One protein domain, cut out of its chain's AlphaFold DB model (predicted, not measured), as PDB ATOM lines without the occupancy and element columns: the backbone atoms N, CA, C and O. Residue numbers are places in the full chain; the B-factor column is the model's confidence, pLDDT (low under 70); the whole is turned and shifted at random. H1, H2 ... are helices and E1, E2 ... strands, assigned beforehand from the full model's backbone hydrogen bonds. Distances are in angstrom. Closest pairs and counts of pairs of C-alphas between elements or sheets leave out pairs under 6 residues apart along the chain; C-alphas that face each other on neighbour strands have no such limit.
ATOM      1  N   LEU A   3     289.325 246.038 244.785       90.88
ATOM      2  CA  LEU A   3     287.880 246.255 244.723       90.88
ATOM      3  C   LEU A   3     287.553 247.126 243.512       90.88
ATOM      4  O   LEU A   3     288.237 248.112 243.251       90.88
ATOM      5  N   GLU A   4     286.492 246.766 242.807       92.19
ATOM      6  CA  GLU A   4     285.893 247.536 241.728       92.19
ATOM      7  C   GLU A   4     284.535 248.082 242.178       92.19
ATOM      8  O   GLU A   4     283.759 247.408 242.866       92.19
ATOM      9  N   ARG A   5     284.249 249.328 241.797       91.25
ATOM     10  CA  ARG A   5     282.951 249.950 242.043       91.25
ATOM     11  C   ARG A   5     281.963 249.462 241.000       91.25
ATOM     12  O   ARG A   5     282.176 249.666 239.810       91.25
ATOM     13  N   THR A   6     280.868 248.872 241.458       87.62
ATOM     14  CA  THR A   6     279.813 248.355 240.579       87.62
ATOM     15  C   THR A   6     278.428 248.891 240.896       87.62
ATOM     16  O   THR A   6     277.465 248.460 240.268       87.62
ATOM     17  N   GLY A   7     278.341 249.835 241.840       74.19
ATOM     18  CA  GLY A   7     277.102 250.507 242.212       74.19
ATOM     19  C   GLY A   7     276.436 251.199 241.019       74.19
ATOM     20  O   GLY A   7     277.073 251.980 240.306       74.19
ATOM     21  N   GLY A   8     275.155 250.897 240.811       74.94
ATOM     22  CA  GLY A   8     274.364 251.333 239.662       74.94
ATOM     23  C   GLY A   8     272.977 250.683 239.622       74.94
ATOM     24  O   GLY A   8     272.652 249.794 240.404       74.94
ATOM     25  N   ALA A   9     272.120 251.113 238.693       70.25
ATOM     26  CA  ALA A   9     270.798 250.503 238.549       70.25
ATOM     27  C   ALA A   9     270.924 248.995 238.245       70.25
ATOM     28  O   ALA A   9     271.579 248.601 237.283       70.25
ATOM     29  N   GLY A  10     270.294 248.150 239.069       67.81
ATOM     30  CA  GLY A  10     270.337 246.692 238.911       67.81
ATOM     31  C   GLY A  10     271.531 245.990 239.573       67.81
ATOM     32  O   GLY A  10     271.678 244.781 239.397       67.81
ATOM     33  N   ASP A  11     272.335 246.691 240.379       76.12
ATOM     34  CA  ASP A  11     273.484 246.143 241.126       76.12
ATOM     35  C   ASP A  11     273.120 245.143 242.246       76.12
ATOM     36  O   ASP A  11     273.997 244.585 242.909       76.12
ATOM     37  N   ARG A  12     271.818 244.902 242.456       80.31
ATOM     38  CA  ARG A  12     271.254 244.011 243.486       80.31
ATOM     39  C   ARG A  12     271.751 244.348 244.900       80.31
ATOM     40  O   ARG A  12     271.796 243.464 245.755       80.31
ATOM     41  N   GLY A  13     272.092 245.615 245.141       83.81
ATOM     42  CA  GLY A  13     272.568 246.115 246.424       83.81
ATOM     43  C   GLY A  13     274.068 245.938 246.669       83.81
ATOM     44  O   GLY A  13     274.475 246.053 247.823       83.81
ATOM     45  N   ILE A  14     274.874 245.655 245.638       92.69
ATOM     46  CA  ILE A  14     276.339 245.546 245.733       92.69
ATOM     47  C   ILE A  14     276.997 246.783 245.113       92.69
ATOM     48  O   ILE A  14     277.084 246.921 243.891       92.69
ATOM     49  N   ASP A  15     277.548 247.641 245.963       93.38
ATOM     50  CA  ASP A  15     278.241 248.853 245.530       93.38
ATOM     51  C   ASP A  15     279.692 248.580 245.124       93.38
ATOM     52  O   ASP A  15     280.197 249.199 244.182       93.38
ATOM     53  N   LEU A  16     280.356 247.643 245.807       93.81
ATOM     54  CA  LEU A  16     281.732 247.234 245.528       93.81
ATOM     55  C   LEU A  16     281.823 245.713 245.458       93.81
ATOM     56  O   LEU A  16     281.232 245.005 246.275       93.81
ATOM     57  N   ARG A  17     282.637 245.198 244.543       94.06
ATOM     58  CA  ARG A  17     282.997 243.778 244.520       94.06
ATOM     59  C   ARG A  17     284.481 243.616 244.258       94.06
ATOM     60  O   ARG A  17     285.125 244.514 243.733       94.06
ATOM     61  N   GLY A  18     285.036 242.474 244.618       93.62
ATOM     62  CA  GLY A  18     286.407 242.154 244.265       93.62
ATOM     63  C   GLY A  18     286.986 241.109 245.185       93.62
ATOM     64  O   GLY A  18     286.291 240.195 245.624       93.62
ATOM     65  N   TRP A  19     288.275 241.241 245.465       94.25
ATOM     66  CA  TRP A  19     289.037 240.189 246.106       94.25
ATOM     67  C   TRP A  19     290.020 240.716 247.140       94.25
ATOM     68  O   TRP A  19     290.722 241.718 246.951       94.25
ATOM     69  N   TRP A  20     290.142 239.956 248.217       93.12
ATOM     70  CA  TRP A  20     291.147 240.151 249.238       93.12
ATOM     71  C   TRP A  20     291.975 238.883 249.396       93.12
ATOM     72  O   TRP A  20     291.429 237.804 249.582       93.12
ATOM     73  N   SER A  21     293.295 239.019 249.333       92.06
ATOM     74  CA  SER A  21     294.231 237.990 249.783       92.06
ATOM     75  C   SER A  21     294.753 238.430 251.149       92.06
ATOM     76  O   SER A  21     295.582 239.347 251.194       92.06
ATOM     77  N   PRO A  22     294.236 237.880 252.261       88.12
ATOM     78  CA  PRO A  22     294.746 238.212 253.580       88.12
ATOM     79  C   PRO A  22     296.233 237.843 253.675       88.12
ATOM     80  O   PRO A  22     296.631 236.788 253.171       88.12
ATOM     81  N   PRO A  23     297.077 238.672 254.316       83.62
ATOM     82  CA  PRO A  23     298.491 238.359 254.466       83.62
ATOM     83  C   PRO A  23     298.682 236.999 255.138       83.62
ATOM     84  O   PRO A  23     298.062 236.719 256.167       83.62
ATOM     85  N   GLN A  24     299.553 236.162 254.568       77.44
ATOM     86  CA  GLN A  24     299.855 234.820 255.085       77.44
ATOM     87  C   GLN A  24     298.626 233.878 255.129       77.44
ATOM     88  O   GLN A  24     298.575 232.969 255.956       77.44
ATOM     89  N   SER A  25     297.598 234.112 254.308       79.31
ATOM     90  CA  SER A  25     296.529 233.142 254.031       79.31
ATOM     91  C   SER A  25     296.699 232.598 252.613       79.31
ATOM     92  O   SER A  25     297.039 233.350 251.699       79.31
ATOM     93  N   SER A  26     296.468 231.298 252.425       75.31
ATOM     94  CA  SER A  26     296.471 230.663 251.101       75.31
ATOM     95  C   SER A  26     295.203 230.961 250.299       75.31
ATOM     96  O   SER A  26     295.188 230.773 249.086       75.31
ATOM     97  N   ASN A  27     294.140 231.426 250.961       83.19
ATOM     98  CA  ASN A  27     292.819 231.548 250.364       83.19
ATOM     99  C   ASN A  27     292.525 232.995 249.969       83.19
ATOM    100  O   ASN A  27     292.528 233.913 250.792       83.19
ATOM    101  N   ARG A  28     292.220 233.197 248.686       91.12
ATOM    102  CA  ARG A  28     291.688 234.465 248.190       91.12
ATOM    103  C   ARG A  28     290.202 234.534 248.536       91.12
ATOM    104  O   ARG A  28     289.435 233.647 248.177       91.12
ATOM    105  N   ILE A  29     289.801 235.592 249.224       93.06
ATOM    106  CA  ILE A  29     288.428 235.824 249.662       93.06
ATOM    107  C   ILE A  29     287.745 236.757 248.671       93.06
ATOM    108  O   ILE A  29     288.249 237.849 248.387       93.06
ATOM    109  N   ARG A  30     286.578 236.355 248.176       94.62
ATOM    110  CA  ARG A  30     285.701 237.222 247.396       94.62
ATOM    111  C   ARG A  30     284.988 238.189 248.333       94.62
ATOM    112  O   ARG A  30     284.344 237.773 249.293       94.62
ATOM    113  N   ILE A  31     285.096 239.480 248.056       95.75
ATOM    114  CA  ILE A  31     284.472 240.543 248.841       95.75
ATOM    115  C   ILE A  31     283.305 241.111 248.052       95.75
ATOM    116  O   ILE A  31     283.477 241.571 246.925       95.75
ATOM    117  N   LEU A  32     282.129 241.102 248.670       95.38
ATOM    118  CA  LEU A  32     280.964 241.856 248.227       95.38
ATOM    119  C   LEU A  32     280.724 242.942 249.268       95.38
ATOM    120  O   LEU A  32     280.692 242.641 250.460       95.38
ATOM    121  N   ALA A  33     280.574 244.194 248.856       96.06
ATOM    122  CA  ALA A  33     280.324 245.273 249.792       96.06
ATOM    123  C   ALA A  33     279.156 246.155 249.377       96.06
ATOM    124  O   ALA A  33     278.944 246.432 248.197       96.06
ATOM    125  N   GLN A  34     278.424 246.609 250.386       94.44
ATOM    126  CA  GLN A  34     277.355 247.582 250.245       94.44
ATOM    127  C   GLN A  34     277.710 248.833 251.044       94.44
ATOM    128  O   GLN A  34     278.089 248.747 252.213       94.44
ATOM    129  N   CYS A  35     277.545 249.991 250.423       92.31
ATOM    130  CA  CYS A  35     277.808 251.300 250.990       92.31
ATOM    131  C   CYS A  35     276.482 252.034 251.197       92.31
ATOM    132  O   CYS A  35     275.715 252.257 250.263       92.31
ATOM    133  N   LYS A  36     276.203 252.460 252.429       90.69
ATOM    134  CA  LYS A  36     275.039 253.295 252.737       90.69
ATOM    135  C   LYS A  36     275.473 254.625 253.327       90.69
ATOM    136  O   LYS A  36     275.881 254.704 254.483       90.69
ATOM    137  N   CYS A  37     275.332 255.662 252.508       83.88
ATOM    138  CA  CYS A  37     275.471 257.044 252.929       83.88
ATOM    139  C   CYS A  37     274.106 257.559 253.401       83.88
ATOM    140  O   CYS A  37     273.163 257.661 252.619       83.88
ATOM    141  N   GLN A  38     273.996 257.811 254.697       79.00
ATOM    142  CA  GLN A  38     272.932 258.608 255.305       79.00
ATOM    143  C   GLN A  38     273.558 259.841 255.954       79.00
ATOM    144  O   GLN A  38     274.776 259.871 256.152       79.00
ATOM    145  N   ASP A  39     272.732 260.817 256.326       75.19
ATOM    146  CA  ASP A  39     273.198 261.998 257.051       75.19
ATOM    147  C   ASP A  39     274.039 261.590 258.268       75.19
ATOM    148  O   ASP A  39     273.697 260.652 259.004       75.19
ATOM    149  N   GLU A  40     275.167 262.270 258.473       68.44
ATOM    150  CA  GLU A  40     276.020 262.030 259.633       68.44
ATOM    151  C   GLU A  40     275.236 262.310 260.922       68.44
ATOM    152  O   GLU A  40     274.545 263.317 261.051       68.44
ATOM    153  N   GLY A  41     275.285 261.379 261.878       69.25
ATOM    154  CA  GLY A  41     274.432 261.444 263.074       69.25
ATOM    155  C   GLY A  41     272.950 261.123 262.819       69.25
ATOM    156  O   GLY A  41     272.151 261.158 263.755       69.25
ATOM    157  N   GLY A  42     272.590 260.759 261.586       79.75
ATOM    158  CA  GLY A  42     271.267 260.284 261.204       79.75
ATOM    159  C   GLY A  42     270.897 258.933 261.825       79.75
ATOM    160  O   GLY A  42     271.609 258.344 262.646       79.75
ATOM    161  N   LYS A  43     269.730 258.413 261.435       89.69
ATOM    162  CA  LYS A  43     269.185 257.171 261.998       89.69
ATOM    163  C   LYS A  43     270.124 255.992 261.731       89.69
ATOM    164  O   LYS A  43     270.292 255.579 260.597       89.69
ATOM    165  N   LYS A  44     270.644 255.372 262.791       92.81
ATOM    166  CA  LYS A  44     271.487 254.171 262.683       92.81
ATOM    167  C   LYS A  44     270.828 253.065 261.850       92.81
ATOM    168  O   LYS A  44     269.630 252.796 261.999       92.81
ATOM    169  N   MET A  45     271.632 252.343 261.070       93.00
ATOM    170  CA  MET A  45     271.145 251.276 260.194       93.00
ATOM    171  C   MET A  45     270.504 250.130 260.989       93.00
ATOM    172  O   MET A  45     271.040 249.648 261.997       93.00
ATOM    173  N   GLY A  46     269.334 249.686 260.530       95.06
ATOM    174  CA  GLY A  46     268.606 248.545 261.084       95.06
ATOM    175  C   GLY A  46     269.104 247.192 260.555       95.06
ATOM    176  O   GLY A  46     269.895 247.143 259.616       95.06
ATOM    177  N   PRO A  47     268.615 246.073 261.120       96.62
ATOM    178  CA  PRO A  47     269.040 244.725 260.735       96.62
ATOM    179  C   PRO A  47     268.571 244.285 259.338       96.62
ATOM    180  O   PRO A  47     269.052 243.275 258.842       96.62
ATOM    181  N   VAL A  48     267.645 245.011 258.699       95.62
ATOM    182  CA  VAL A  48     267.114 244.667 257.363       95.62
ATOM    183  C   VAL A  48     268.237 244.572 256.328       95.62
ATOM    184  O   VAL A  48     268.350 243.549 255.666       95.62
ATOM    185  N   LEU A  49     269.133 245.560 256.281       92.88
ATOM    186  CA  LEU A  49     270.269 245.562 255.350       92.88
ATOM    187  C   LEU A  49     271.237 244.407 255.587       92.88
ATOM    188  O   LEU A  49     271.801 243.862 254.645       92.88
ATOM    189  N   ILE A  50     271.404 244.001 256.847       96.06
ATOM    190  CA  ILE A  50     272.227 242.838 257.174       96.06
ATOM    191  C   ILE A  50     271.609 241.586 256.540       96.06
ATOM    192  O   ILE A  50     272.317 240.839 255.878       96.06
ATOM    193  N   ARG A  51     270.286 241.399 256.659       95.88
ATOM    194  CA  ARG A  51     269.568 240.252 256.069       95.88
ATOM    195  C   ARG A  51     269.571 240.261 254.543       95.88
ATOM    196  O   ARG A  51     269.680 239.210 253.917       95.88
ATOM    197  N   GLU A  52     269.468 241.437 253.936       95.25
ATOM    198  CA  GLU A  52     269.601 241.579 252.483       95.25
ATOM    199  C   GLU A  52     270.985 241.110 252.019       95.25
ATOM    200  O   GLU A  52     271.084 240.290 251.102       95.25
ATOM    201  N   MET A  53     272.040 241.551 252.712       95.19
ATOM    202  CA  MET A  53     273.414 241.147 252.426       95.19
ATOM    203  C   MET A  53     273.663 239.657 252.691       95.19
ATOM    204  O   MET A  53     274.357 239.005 251.913       95.19
ATOM    205  N   GLU A  54     273.058 239.080 253.734       95.31
ATOM    206  CA  GLU A  54     273.084 237.630 253.976       95.31
ATOM    207  C   GLU A  54     272.572 236.861 252.753       95.31
ATOM    208  O   GLU A  54     273.222 235.923 252.289       95.31
ATOM    209  N   GLY A  55     271.446 237.299 252.181       92.50
ATOM    210  CA  GLY A  55     270.887 236.705 250.970       92.50
ATOM    211  C   GLY A  55     271.782 236.886 249.740       92.50
ATOM    212  O   GLY A  55     271.850 235.991 248.896       92.50
ATOM    213  N   VAL A  56     272.480 238.020 249.628       92.31
ATOM    214  CA  VAL A  56     273.456 238.264 248.553       92.31
ATOM    215  C   VAL A  56     274.617 237.274 248.641       92.31
ATOM    216  O   VAL A  56     274.921 236.617 247.645       92.31
ATOM    217  N   ILE A  57     275.218 237.117 249.822       93.06
ATOM    218  CA  ILE A  57     276.333 236.184 250.039       93.06
ATOM    219  C   ILE A  57     275.876 234.748 249.814       93.06
ATOM    220  O   ILE A  57     276.545 233.999 249.114       93.06
ATOM    221  N   PHE A  58     274.718 234.366 250.358       89.50
ATOM    222  CA  PHE A  58     274.188 233.014 250.201       89.50
ATOM    223  C   PHE A  58     274.012 232.631 248.725       89.50
ATOM    224  O   PHE A  58     274.376 231.530 248.323       89.50
ATOM    225  N   ARG A  59     273.506 233.555 247.896       88.12
ATOM    226  CA  ARG A  59     273.396 233.340 246.445       88.12
ATOM    227  C   ARG A  59     274.755 233.301 245.753       88.12
ATOM    228  O   ARG A  59     274.933 232.496 244.850       88.12
ATOM    229  N   ALA A  60     275.690 234.160 246.157       87.25
ATOM    230  CA  ALA A  60     277.026 234.220 245.568       87.25
ATOM    231  C   ALA A  60     277.878 232.979 245.874       87.25
ATOM    232  O   ALA A  60     278.709 232.614 245.052       87.25
ATOM    233  N   SER A  61     277.643 232.341 247.023       83.00
ATOM    234  CA  SER A  61     278.274 231.080 247.431       83.00
ATOM    235  C   SER A  61     277.541 229.836 246.909       83.00
ATOM    236  O   SER A  61     277.929 228.716 247.232       83.00
ATOM    237  N   SER A  62     276.438 230.003 246.171       79.62
ATOM    238  CA  SER A  62     275.707 228.879 245.592       79.62
ATOM    239  C   SER A  62     276.459 228.362 244.358       79.62
ATOM    240  O   SER A  62     276.808 229.170 243.496       79.62
ATOM    241  N   PRO A  63     276.674 227.042 244.217       65.25
ATOM    242  CA  PRO A  63     277.479 226.443 243.147       65.25
ATOM    243  C   PRO A  63     276.772 226.431 241.779       65.25
ATOM    244  O   PRO A  63     277.007 225.556 240.958       65.25
ATOM    245  N   SER A  64     275.880 227.382 241.501       61.34
ATOM    246  CA  SER A  64     275.068 227.419 240.277       61.34
ATOM    247  C   SER A  64     275.860 227.743 239.001       61.34
ATOM    248  O   SER A  64     275.274 227.828 237.925       61.34
ATOM    249  N   SER A  65     277.178 227.922 239.102       54.75
ATOM    250  CA  SER A  65     278.081 228.171 237.978       54.75
ATOM    251  C   SER A  65     279.409 227.450 238.226       54.75
ATOM    252  O   SER A  65     280.041 227.697 239.248       54.75
ATOM    253  N   ASP A  66     279.854 226.599 237.293       55.66
ATOM    254  CA  ASP A  66     281.120 225.824 237.336       55.66
ATOM    255  C   ASP A  66     282.396 226.695 237.251       55.66
ATOM    256  O   ASP A  66     283.473 226.255 236.857       55.66
ATOM    257  N   THR A  67     282.286 227.975 237.584       65.06
ATOM    258  CA  THR A  67     283.393 228.927 237.568       65.06
ATOM    259  C   THR A  67     284.135 228.897 238.899       65.06
ATOM    260  O   THR A  67     283.498 228.905 239.954       65.06
ATOM    261  N   GLU A  68     285.468 228.969 238.873       65.56
ATOM    262  CA  GLU A  68     286.305 229.050 240.085       65.56
ATOM    263  C   GLU A  68     285.868 230.178 241.046       65.56
ATOM    264  O   GLU A  68     285.996 230.050 242.264       65.56
ATOM    265  N   GLU A  69     285.272 231.257 240.523       68.94
ATOM    266  CA  GLU A  69     284.727 232.355 241.330       68.94
ATOM    267  C   GLU A  69     283.549 231.957 242.230       68.94
ATOM    268  O   GLU A  69     283.372 232.552 243.296       68.94
ATOM    269  N   ALA A  70     282.743 230.975 241.820       68.69
ATOM    270  CA  ALA A  70     281.590 230.494 242.584       68.69
ATOM    271  C   ALA A  70     282.009 229.560 243.732       68.69
ATOM    272  O   ALA A  70     281.318 229.482 244.745       68.69
ATOM    273  N   SER A  71     283.159 228.886 243.601       76.88
ATOM    274  CA  SER A  71     283.720 228.031 244.657       76.88
ATOM    275  C   SER A  71     284.533 228.810 245.693       76.88
ATOM    276  O   SER A  71     284.903 228.253 246.730       76.88
ATOM    277  N   ALA A  72     284.866 230.073 245.425       87.25
ATOM    278  CA  ALA A  72     285.714 230.836 246.319       87.25
ATOM    279  C   ALA A  72     284.974 231.277 247.597       87.25
ATOM    280  O   ALA A  72     283.800 231.667 247.548       87.25
ATOM    281  N   PRO A  73     285.659 231.293 248.758       92.31
ATOM    282  CA  PRO A  73     285.065 231.786 249.992       92.31
ATOM    283  C   PRO A  73     284.636 233.248 249.836       92.31
ATOM    284  O   PRO A  73     285.441 234.107 249.474       92.31
ATOM    285  N   THR A  74     283.370 233.536 250.139       94.25
ATOM    286  CA  THR A  74     282.780 234.872 249.981       94.25
ATOM    287  C   THR A  74     282.487 235.511 251.335       94.25
ATOM    288  O   THR A  74     281.922 234.877 252.228       94.25
ATOM    289  N   ALA A  75     282.838 236.789 251.472       95.75
ATOM    290  CA  ALA A  75     282.533 237.615 252.630       95.75
ATOM    291  C   ALA A  75     281.762 238.868 252.216       95.75
ATOM    292  O   ALA A  75     282.039 239.469 251.175       95.75
ATOM    293  N   GLY A  76     280.828 239.291 253.066       96.94
ATOM    294  CA  GLY A  76     280.144 240.565 252.899       96.94
ATOM    295  C   GLY A  76     280.658 241.642 253.841       96.94
ATOM    296  O   GLY A  76     280.929 241.379 255.015       96.94
ATOM    297  N   ILE A  77     280.737 242.868 253.334       97.12
ATOM    298  CA  ILE A  77     281.087 244.056 254.110       97.12
ATOM    299  C   ILE A  77     279.992 245.104 253.934       97.12
ATOM    300  O   ILE A  77     279.603 245.430 252.820       97.12
ATOM    301  N   ILE A  78     279.490 245.656 255.032       96.81
ATOM    302  CA  ILE A  78     278.503 246.736 254.987       96.81
ATOM    303  C   ILE A  78     279.150 247.979 255.574       96.81
ATOM    304  O   ILE A  78     279.579 247.968 256.728       96.81
ATOM    305  N   LEU A  79     279.214 249.043 254.782       94.88
ATOM    306  CA  LEU A  79     279.761 250.335 255.170       94.88
ATOM    307  C   LEU A  79     278.620 251.319 255.408       94.88
ATOM    308  O   LEU A  79     277.690 251.413 254.606       94.88
ATOM    309  N   SER A  80     278.678 252.052 256.516       94.00
ATOM    310  CA  SER A  80     277.666 253.049 256.868       94.00
ATOM    311  C   SER A  80     278.294 254.312 257.444       94.00
ATOM    312  O   SER A  80     279.194 254.200 258.275       94.00
ATOM    313  N   SER A  81     277.768 255.481 257.059       91.88
ATOM    314  CA  SER A  81     278.109 256.791 257.641       91.88
ATOM    315  C   SER A  81     277.406 257.099 258.965       91.88
ATOM    316  O   SER A  81     277.991 257.707 259.860       91.88
ATOM    317  N   SER A  82     276.175 256.619 259.155       91.81
ATOM    318  CA  SER A  82     275.398 256.796 260.394       91.81
ATOM    319  C   SER A  82     275.675 255.712 261.451       91.81
ATOM    320  O   SER A  82     275.267 255.830 262.610       91.81
ATOM    321  N   GLY A  83     276.392 254.649 261.075       93.75
ATOM    322  CA  GLY A  83     276.685 253.503 261.929       93.75
ATOM    323  C   GLY A  83     275.484 252.565 262.103       93.75
ATOM    324  O   GLY A  83     274.462 252.668 261.430       93.75
ATOM    325  N   PHE A  84     275.593 251.607 263.026       95.88
ATOM    326  CA  PHE A  84     274.646 250.490 263.128       95.88
ATOM    327  C   PHE A  84     273.873 250.495 264.445       95.88
ATOM    328  O   PHE A  84     274.411 250.773 265.519       95.88
ATOM    329  N   SER A  85     272.584 250.162 264.372       96.56
ATOM    330  CA  SER A  85     271.760 249.926 265.556       96.56
ATOM    331  C   SER A  85     272.245 248.686 266.317       96.56
ATOM    332  O   SER A  85     272.875 247.794 265.746       96.56
ATOM    333  N   LYS A  86     271.893 248.576 267.605       97.38
ATOM    334  CA  LYS A  86     272.206 247.383 268.413       97.38
ATOM    335  C   LYS A  86     271.700 246.098 267.747       97.38
ATOM    336  O   LYS A  86     272.429 245.116 267.692       97.38
ATOM    337  N   GLN A  87     270.481 246.123 267.208       97.88
ATOM    338  CA  GLN A  87     269.883 244.965 266.539       97.88
ATOM    339  C   GLN A  87     270.624 244.588 265.251       97.88
ATOM    340  O   GLN A  87     270.796 243.407 264.977       97.88
ATOM    341  N   ALA A  88     271.122 245.568 264.488       97.69
ATOM    342  CA  ALA A  88     271.952 245.294 263.317       97.69
ATOM    343  C   ALA A  88     273.282 244.631 263.702       97.69
ATOM    344  O   ALA A  88     273.657 243.627 263.107       97.69
ATOM    345  N   LEU A  89     273.968 245.134 264.735       97.94
ATOM    346  CA  LEU A  89     275.223 244.535 265.202       97.94
ATOM    347  C   LEU A  89     275.025 243.122 265.771       97.94
ATOM    348  O   LEU A  89     275.861 242.252 265.536       97.94
ATOM    349  N   LEU A  90     273.920 242.879 266.484       97.94
ATOM    350  CA  LEU A  90     273.558 241.533 266.938       97.94
ATOM    351  C   LEU A  90     273.327 240.594 265.749       97.94
ATOM    352  O   LEU A  90     273.900 239.509 265.745       97.94
ATOM    353  N   GLN A  91     272.590 241.040 264.723       98.00
ATOM    354  CA  GLN A  91     272.369 240.264 263.497       98.00
ATOM    355  C   GLN A  91     273.691 239.929 262.791       98.00
ATOM    356  O   GLN A  91     273.895 238.781 262.415       98.00
ATOM    357  N   VAL A  92     274.615 240.894 262.661       97.81
ATOM    358  CA  VAL A  92     275.956 240.647 262.091       97.81
ATOM    359  C   VAL A  92     276.647 239.531 262.866       97.81
ATOM    360  O   VAL A  92     277.069 238.539 262.277       97.81
ATOM    361  N   ARG A  93     276.725 239.661 264.197       97.31
ATOM    362  CA  ARG A  93     277.403 238.695 265.074       97.31
ATOM    363  C   ARG A  93     276.789 237.297 265.013       97.31
ATOM    364  O   ARG A  93     277.548 236.332 265.061       97.31
ATOM    365  N   SER A  94     275.465 237.191 264.917       97.00
ATOM    366  CA  SER A  94     274.741 235.915 264.875       97.00
ATOM    367  C   SER A  94     274.611 235.317 263.474       97.00
ATOM    368  O   SER A  94     274.091 234.212 263.341       97.00
ATOM    369  N   SER A  95     275.026 236.038 262.431       96.81
ATOM    370  CA  SER A  95     274.844 235.600 261.052       96.81
ATOM    371  C   SER A  95     275.566 234.284 260.749       96.81
ATOM    372  O   SER A  95     276.685 234.045 261.213       96.81
ATOM    373  N   GLY A  96     274.936 233.444 259.924       95.06
ATOM    374  CA  GLY A  96     275.495 232.173 259.457       95.06
ATOM    375  C   GLY A  96     276.542 232.307 258.345       95.06
ATOM    376  O   GLY A  96     277.239 231.335 258.059       95.06
ATOM    377  N   VAL A  97     276.680 233.492 257.745       95.38
ATOM    378  CA  VAL A  97     277.635 233.795 256.664       95.38
ATOM    379  C   VAL A  97     278.730 234.751 257.143       95.38
ATOM    380  O   VAL A  97     278.565 235.429 258.152       95.38
ATOM    381  N   ALA A  98     279.872 234.807 256.454       96.19
ATOM    382  CA  ALA A  98     280.983 235.680 256.838       96.19
ATOM    383  C   ALA A  98     280.643 237.157 256.582       96.19
ATOM    384  O   ALA A  98     280.562 237.593 255.434       96.19
ATOM    385  N   LEU A  99     280.459 237.929 257.658       97.12
ATOM    386  CA  LEU A  99     280.027 239.325 257.591       97.12
ATOM    387  C   LEU A  99     280.868 240.252 258.463       97.12
ATOM    388  O   LEU A  99     281.216 239.920 259.601       97.12
ATOM    389  N   ALA A 100     281.093 241.455 257.938       97.06
ATOM    390  CA  ALA A 100     281.628 242.595 258.660       97.06
ATOM    391  C   ALA A 100     280.759 243.846 258.448       97.06
ATOM    392  O   ALA A 100     280.257 244.107 257.357       97.06
ATOM    393  N   ALA A 101     280.607 244.639 259.501       97.44
ATOM    394  CA  ALA A 101     279.972 245.946 259.490       97.44
ATOM    395  C   ALA A 101     281.002 247.006 259.887       97.44
ATOM    396  O   ALA A 101     281.691 246.862 260.900       97.44
ATOM    397  N   MET A 102     281.108 248.058 259.082       95.62
ATOM    398  CA  MET A 102     282.093 249.123 259.234       95.62
ATOM    399  C   MET A 102     281.390 250.472 259.309       95.62
ATOM    400  O   MET A 102     280.679 250.874 258.387       95.62
ATOM    401  N   HIS A 103     281.579 251.178 260.421       94.00
ATOM    402  CA  HIS A 103     281.168 252.576 260.528       94.00
ATOM    403  C   HIS A 103     282.320 253.438 260.029       94.00
ATOM    404  O   HIS A 103     283.399 253.427 260.627       94.00
ATOM    405  N   VAL A 104     282.094 254.152 258.933       91.25
ATOM    406  CA  VAL A 104     283.074 255.029 258.289       91.25
ATOM    407  C   VAL A 104     282.494 256.432 258.168       91.25
ATOM    408  O   VAL A 104     281.322 256.571 257.867       91.25
ATOM    409  N   LEU A 105     283.283 257.467 258.420       87.75
ATOM    410  CA  LEU A 105     282.903 258.868 258.244       87.75
ATOM    411  C   LEU A 105     283.778 259.481 257.157       87.75
ATOM    412  O   LEU A 105     284.932 259.083 257.019       87.75
ATOM    413  N   ALA A 106     283.250 260.451 256.422       79.44
ATOM    414  CA  ALA A 106     284.018 261.241 255.469       79.44
ATOM    415  C   ALA A 106     283.989 262.688 255.961       79.44
ATOM    416  O   ALA A 106     283.099 263.458 255.613       79.44
ATOM    417  N   LEU A 107     284.937 263.031 256.835       71.25
ATOM    418  CA  LEU A 107     284.969 264.351 257.457       71.25
ATOM    419  C   LEU A 107     285.838 265.297 256.624       71.25
ATOM    420  O   LEU A 107     286.937 264.905 256.224       71.25
ATOM    421  N   PRO A 108     285.414 266.549 256.393       65.81
ATOM    422  CA  PRO A 108     286.287 267.541 255.781       65.81
ATOM    423  C   PRO A 108     287.512 267.795 256.675       65.81
ATOM    424  O   PRO A 108     287.375 267.944 257.893       65.81
ATOM    425  N   GLN A 109     288.714 267.853 256.083       59.97
ATOM    426  CA  GLN A 109     289.913 268.339 256.779       59.97
ATOM    427  C   GLN A 109     289.616 269.727 257.373       59.97
ATOM    428  O   GLN A 109     289.141 270.622 256.666       59.97
ATOM    429  N   VAL A 110     289.906 269.934 258.662       55.16
ATOM    430  CA  VAL A 110     289.865 271.281 259.251       55.16
ATOM    431  C   VAL A 110     290.948 272.100 258.553       55.16
ATOM    432  O   VAL A 110     292.134 271.822 258.715       55.16
ATOM    433  N   LYS A 111     290.538 273.077 257.738       49.81
ATOM    434  CA  LYS A 111     291.447 273.973 257.016       49.81
ATOM    435  C   LYS A 111     292.363 274.692 258.015       49.81
ATOM    436  O   LYS A 111     291.895 275.539 258.767       49.81
ATOM    437  N   GLU A 119     290.518 267.948 251.081       60.16
ATOM    438  CA  GLU A 119     290.471 266.497 250.900       60.16
ATOM    439  C   GLU A 119     289.632 265.860 252.027       60.16
ATOM    440  O   GLU A 119     289.785 266.202 253.203       60.16
ATOM    441  N   LEU A 120     288.690 264.974 251.695       63.09
ATOM    442  CA  LEU A 120     287.891 264.284 252.712       63.09
ATOM    443  C   LEU A 120     288.787 263.292 253.462       63.09
ATOM    444  O   LEU A 120     289.417 262.432 252.851       63.09
ATOM    445  N   VAL A 121     288.817 263.368 254.794       63.88
ATOM    446  CA  VAL A 121     289.444 262.328 255.615       63.88
ATOM    447  C   VAL A 121     288.438 261.217 255.829       63.88
ATOM    448  O   VAL A 121     287.511 261.333 256.638       63.88
ATOM    449  N   GLU A 122     288.649 260.114 255.124       72.50
ATOM    450  CA  GLU A 122     287.950 258.871 255.406       72.50
ATOM    451  C   GLU A 122     288.408 258.323 256.763       72.50
ATOM    452  O   GLU A 122     289.589 258.065 257.012       72.50
ATOM    453  N   ARG A 123     287.457 258.155 257.678       83.31
ATOM    454  CA  ARG A 123     287.711 257.777 259.065       83.31
ATOM    455  C   ARG A 123     286.897 256.557 259.442       83.31
ATOM    456  O   ARG A 123     285.677 256.617 259.537       83.31
ATOM    457  N   CYS A 124     287.570 255.455 259.747       88.81
ATOM    458  CA  CYS A 124     286.912 254.273 260.294       88.81
ATOM    459  C   CYS A 124     286.704 254.417 261.810       88.81
ATOM    460  O   CYS A 124     287.657 254.497 262.585       88.81
ATOM    461  N   VAL A 125     285.442 254.441 262.229       90.81
ATOM    462  CA  VAL A 125     285.024 254.593 263.629       90.81
ATOM    463  C   VAL A 125     284.951 253.240 264.329       90.81
ATOM    464  O   VAL A 125     285.373 253.111 265.475       90.81
ATOM    465  N   SER A 126     284.409 252.224 263.656       91.69
ATOM    466  CA  SER A 126     284.298 250.875 264.214       91.69
ATOM    467  C   SER A 126     284.255 249.808 263.127       91.69
ATOM    468  O   SER A 126     283.769 250.050 262.022       91.69
ATOM    469  N   ILE A 127     284.745 248.617 263.475       94.62
ATOM    470  CA  ILE A 127     284.669 247.401 262.665       94.62
ATOM    471  C   ILE A 127     284.112 246.308 263.571       94.62
ATOM    472  O   ILE A 127     284.657 246.044 264.643       94.62
ATOM    473  N   VAL A 128     283.023 245.673 263.148       95.44
ATOM    474  CA  VAL A 128     282.442 244.516 263.828       95.44
ATOM    475  C   VAL A 128     282.296 243.401 262.815       95.44
ATOM    476  O   VAL A 128     281.516 243.520 261.879       95.44
ATOM    477  N   TRP A 129     283.002 242.297 263.027       95.75
ATOM    478  CA  TRP A 129     282.822 241.081 262.243       95.75
ATOM    479  C   TRP A 129     282.370 239.912 263.113       95.75
ATOM    480  O   TRP A 129     282.489 239.928 264.349       95.75
ATOM    481  N   ASN A 130     281.820 238.889 262.470       96.44
ATOM    482  CA  ASN A 130     281.341 237.690 263.147       96.44
ATOM    483  C   ASN A 130     282.362 236.546 263.139       96.44
ATOM    484  O   ASN A 130     283.458 236.650 262.587       96.44
ATOM    485  N   ILE A 131     281.990 235.437 263.780       95.62
ATOM    486  CA  ILE A 131     282.855 234.259 263.913       95.62
ATOM    487  C   ILE A 131     283.118 233.558 262.575       95.62
ATOM    488  O   ILE A 131     284.161 232.935 262.418       95.62
ATOM    489  N   LYS A 132     282.206 233.671 261.602       95.81
ATOM    490  CA  LYS A 132     282.385 233.103 260.258       95.81
ATOM    491  C   LYS A 132     283.408 233.889 259.445       95.81
ATOM    492  O   LYS A 132     284.078 233.315 258.596       95.81
ATOM    493  N   PHE A 133     283.569 235.173 259.744       94.88
ATOM    494  CA  PHE A 133     284.621 236.002 259.177       94.88
ATOM    495  C   PHE A 133     285.963 235.761 259.885       94.88
ATOM    496  O   PHE A 133     286.910 235.301 259.261       94.88
ATOM    497  N   GLY A 134     286.047 236.045 261.189       92.19
ATOM    498  CA  GLY A 134     287.325 236.127 261.913       92.19
ATOM    499  C   GLY A 134     287.630 235.002 262.906       92.19
ATOM    500  O   GLY A 134     288.690 235.028 263.516       92.19
ATOM    501  N   GLY A 135     286.719 234.052 263.139       91.25
ATOM    502  CA  GLY A 135     286.923 232.974 264.117       91.25
ATOM    503  C   GLY A 135     287.903 231.898 263.639       91.25
ATOM    504  O   GLY A 135     288.256 231.866 262.465       91.25
ATOM    505  N   ALA A 136     288.295 230.982 264.535       90.62
ATOM    506  CA  ALA A 136     289.255 229.898 264.257       90.62
ATOM    507  C   ALA A 136     288.896 229.034 263.034       90.62
ATOM    508  O   ALA A 136     289.774 228.601 262.302       90.62
ATOM    509  N   TYR A 137     287.598 228.837 262.790       90.81
ATOM    510  CA  TYR A 137     287.061 228.115 261.629       90.81
ATOM    511  C   TYR A 137     286.367 229.051 260.624       90.81
ATOM    512  O   TYR A 137     285.510 228.626 259.850       90.81
ATOM    513  N   GLY A 138     286.645 230.351 260.717       91.81
ATOM    514  CA  GLY A 138     286.174 231.372 259.791       91.81
ATOM    515  C   GLY A 138     287.183 231.630 258.674       91.81
ATOM    516  O   GLY A 138     288.232 230.996 258.602       91.81
ATOM    517  N   LEU A 139     286.880 232.611 257.825       92.12
ATOM    518  CA  LEU A 139     287.711 232.954 256.666       92.12
ATOM    519  C   LEU A 139     289.138 233.394 257.016       92.12
ATOM    520  O   LEU A 139     290.041 233.223 256.204       92.12
ATOM    521  N   LEU A 140     289.341 233.972 258.203       90.62
ATOM    522  CA  LEU A 140     290.655 234.417 258.681       90.62
ATOM    523  C   LEU A 140     291.324 233.446 259.664       90.62
ATOM    524  O   LEU A 140     292.322 233.813 260.286       90.62
ATOM    525  N   GLU A 141     290.769 232.240 259.834       89.69
ATOM    526  CA  GLU A 141     291.369 231.143 260.614       89.69
ATOM    527  C   GLU A 141     291.729 231.525 262.068       89.69
ATOM    528  O   GLU A 141     292.656 230.988 262.669       89.69
ATOM    529  N   GLY A 142     291.028 232.502 262.657       84.25
ATOM    530  CA  GLY A 142     291.257 232.967 264.031       84.25
ATOM    531  C   GLY A 142     292.578 233.703 264.253       84.25
ATOM    532  O   GLY A 142     292.874 234.084 265.382       84.25
ATOM    533  N   GLY A 143     293.379 233.902 263.206       82.31
ATOM    534  CA  GLY A 143     294.713 234.479 263.322       82.31
ATOM    535  C   GLY A 143     294.733 236.002 263.307       82.31
ATOM    536  O   GLY A 143     295.760 236.574 263.658       82.31
TER     537      GLY A 143
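Overview. This is residues 3 to 111 and 119 to 143 of the 172 residues of the protein "Mrr_cat domain-containing protein" of Ustilago hordei (strain Uh4875-4) (UniProt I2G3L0). One strongly twisted sheet of six strands, curled like part of a barrel, has two helices, H1 and H3, over one face and no named helix over the other. The ends of E5 and E6 beside the cut reach past the other strands at one end of the longest axis; the short helix H2 and the stretch before it lie toward the other end. The printed part has 134 residues, with four named helices and six named strands in the order E1 E2 E3 H1 H2 E4 H3 E5 E6 H4, and the class is mixed, helices and strands. The sheet order is E1 E2 E3 E4 E5 E6, mixed, parallel between E3, E4 and E5 and antiparallel elsewhere. The whole is compact, with a radius of gyration of the C-alphas of 15.2 A and spans of 50 by 34 by 30 A.

Arrangement. E1, residues 3 to 5, E2, residues 16 to 20, and E3, residues 29 to 36, form a meander, each strand the antiparallel neighbour of the one before; E1 and E2 are a hairpin, and so are E2 and E3. N 4 and O 17 are 2.8 A apart, and N 18 and O 31 are 2.9 A apart, both within hydrogen-bond range. H1, residues 47 to 60, is on the sheet at a height over the sheet of 9.2 A. It lies over E3 and E4, residues 74 to 80, and runs along the strands, at 25 degrees to E4 on the local plane. Its closest C-alphas to E4 are those of Ile 57 and Gly 76, 6.5 A apart. H2, residues 68 to 71, is only just not on the sheet, with 4 pairs of C-alphas within 10 A. E3 and E4 are parallel, with N 77 and O 32 at 2.9 A. H3, residues 86 to 94, is on the same face as H1, at a height over the sheet of 9.0 A. The two helices touch, H1 with residues 47 to 51 alone, run the same way at a shallow tilt of 27 degrees, and have their closest C-alphas at Pro 47 and Ala 88, 3.9 A apart. H3 lies over E5, residues 99 to 108, and only just over E6, residues 120 to 129, on which 3 of its C-alphas fall. E4 and E5 are parallel, with N 102 and O 78 at 2.8 A; E5 and E6 are antiparallel, with N 105 and O 123 at 2.8 A. Two strand-helix-strand units, parallel neighbour strands with helices between, have right-handed crossovers: E3, H1 H2, E4 and E4, H3, E5. H4, residues 131 to 134, stands at the sheet's level, with C-alphas Leu 99 and Phe 133 the closest to E5, 5.9 A apart. H1 and H3 have every O i to N i+4 pair within hydrogen-bond range; H2 and H4 are too short for such a pair.

Along the chain. E1 begins with C-alpha 3 at (287.880, 246.255, 244.723). From first to last C-alpha E3 measures 22.2 A, H1 20.1 A, E4 20.1 A, H3 12.3 A, E5 29.0 A and E6 25.6 A. H1 begins with C-alpha 47 at (269.040, 244.725, 260.735), and H4 ends with C-alpha 134 at (287.325, 236.127, 261.913).

Size, cuts and confidence. The C-alphas of Asp 66 and Lys 111, the two farthest apart, are 53.0 A from each other. Residues 112 to 118 are not printed, and C-alphas 111 and 119 are 9.7 A apart across this cut. Of the links that are printed whole, none is long. The mean pLDDT of the printed part is 86.9; it is under 70 at residue 10, residues 40 to 41, 63 to 70, 108 to 111 and 119 to 121.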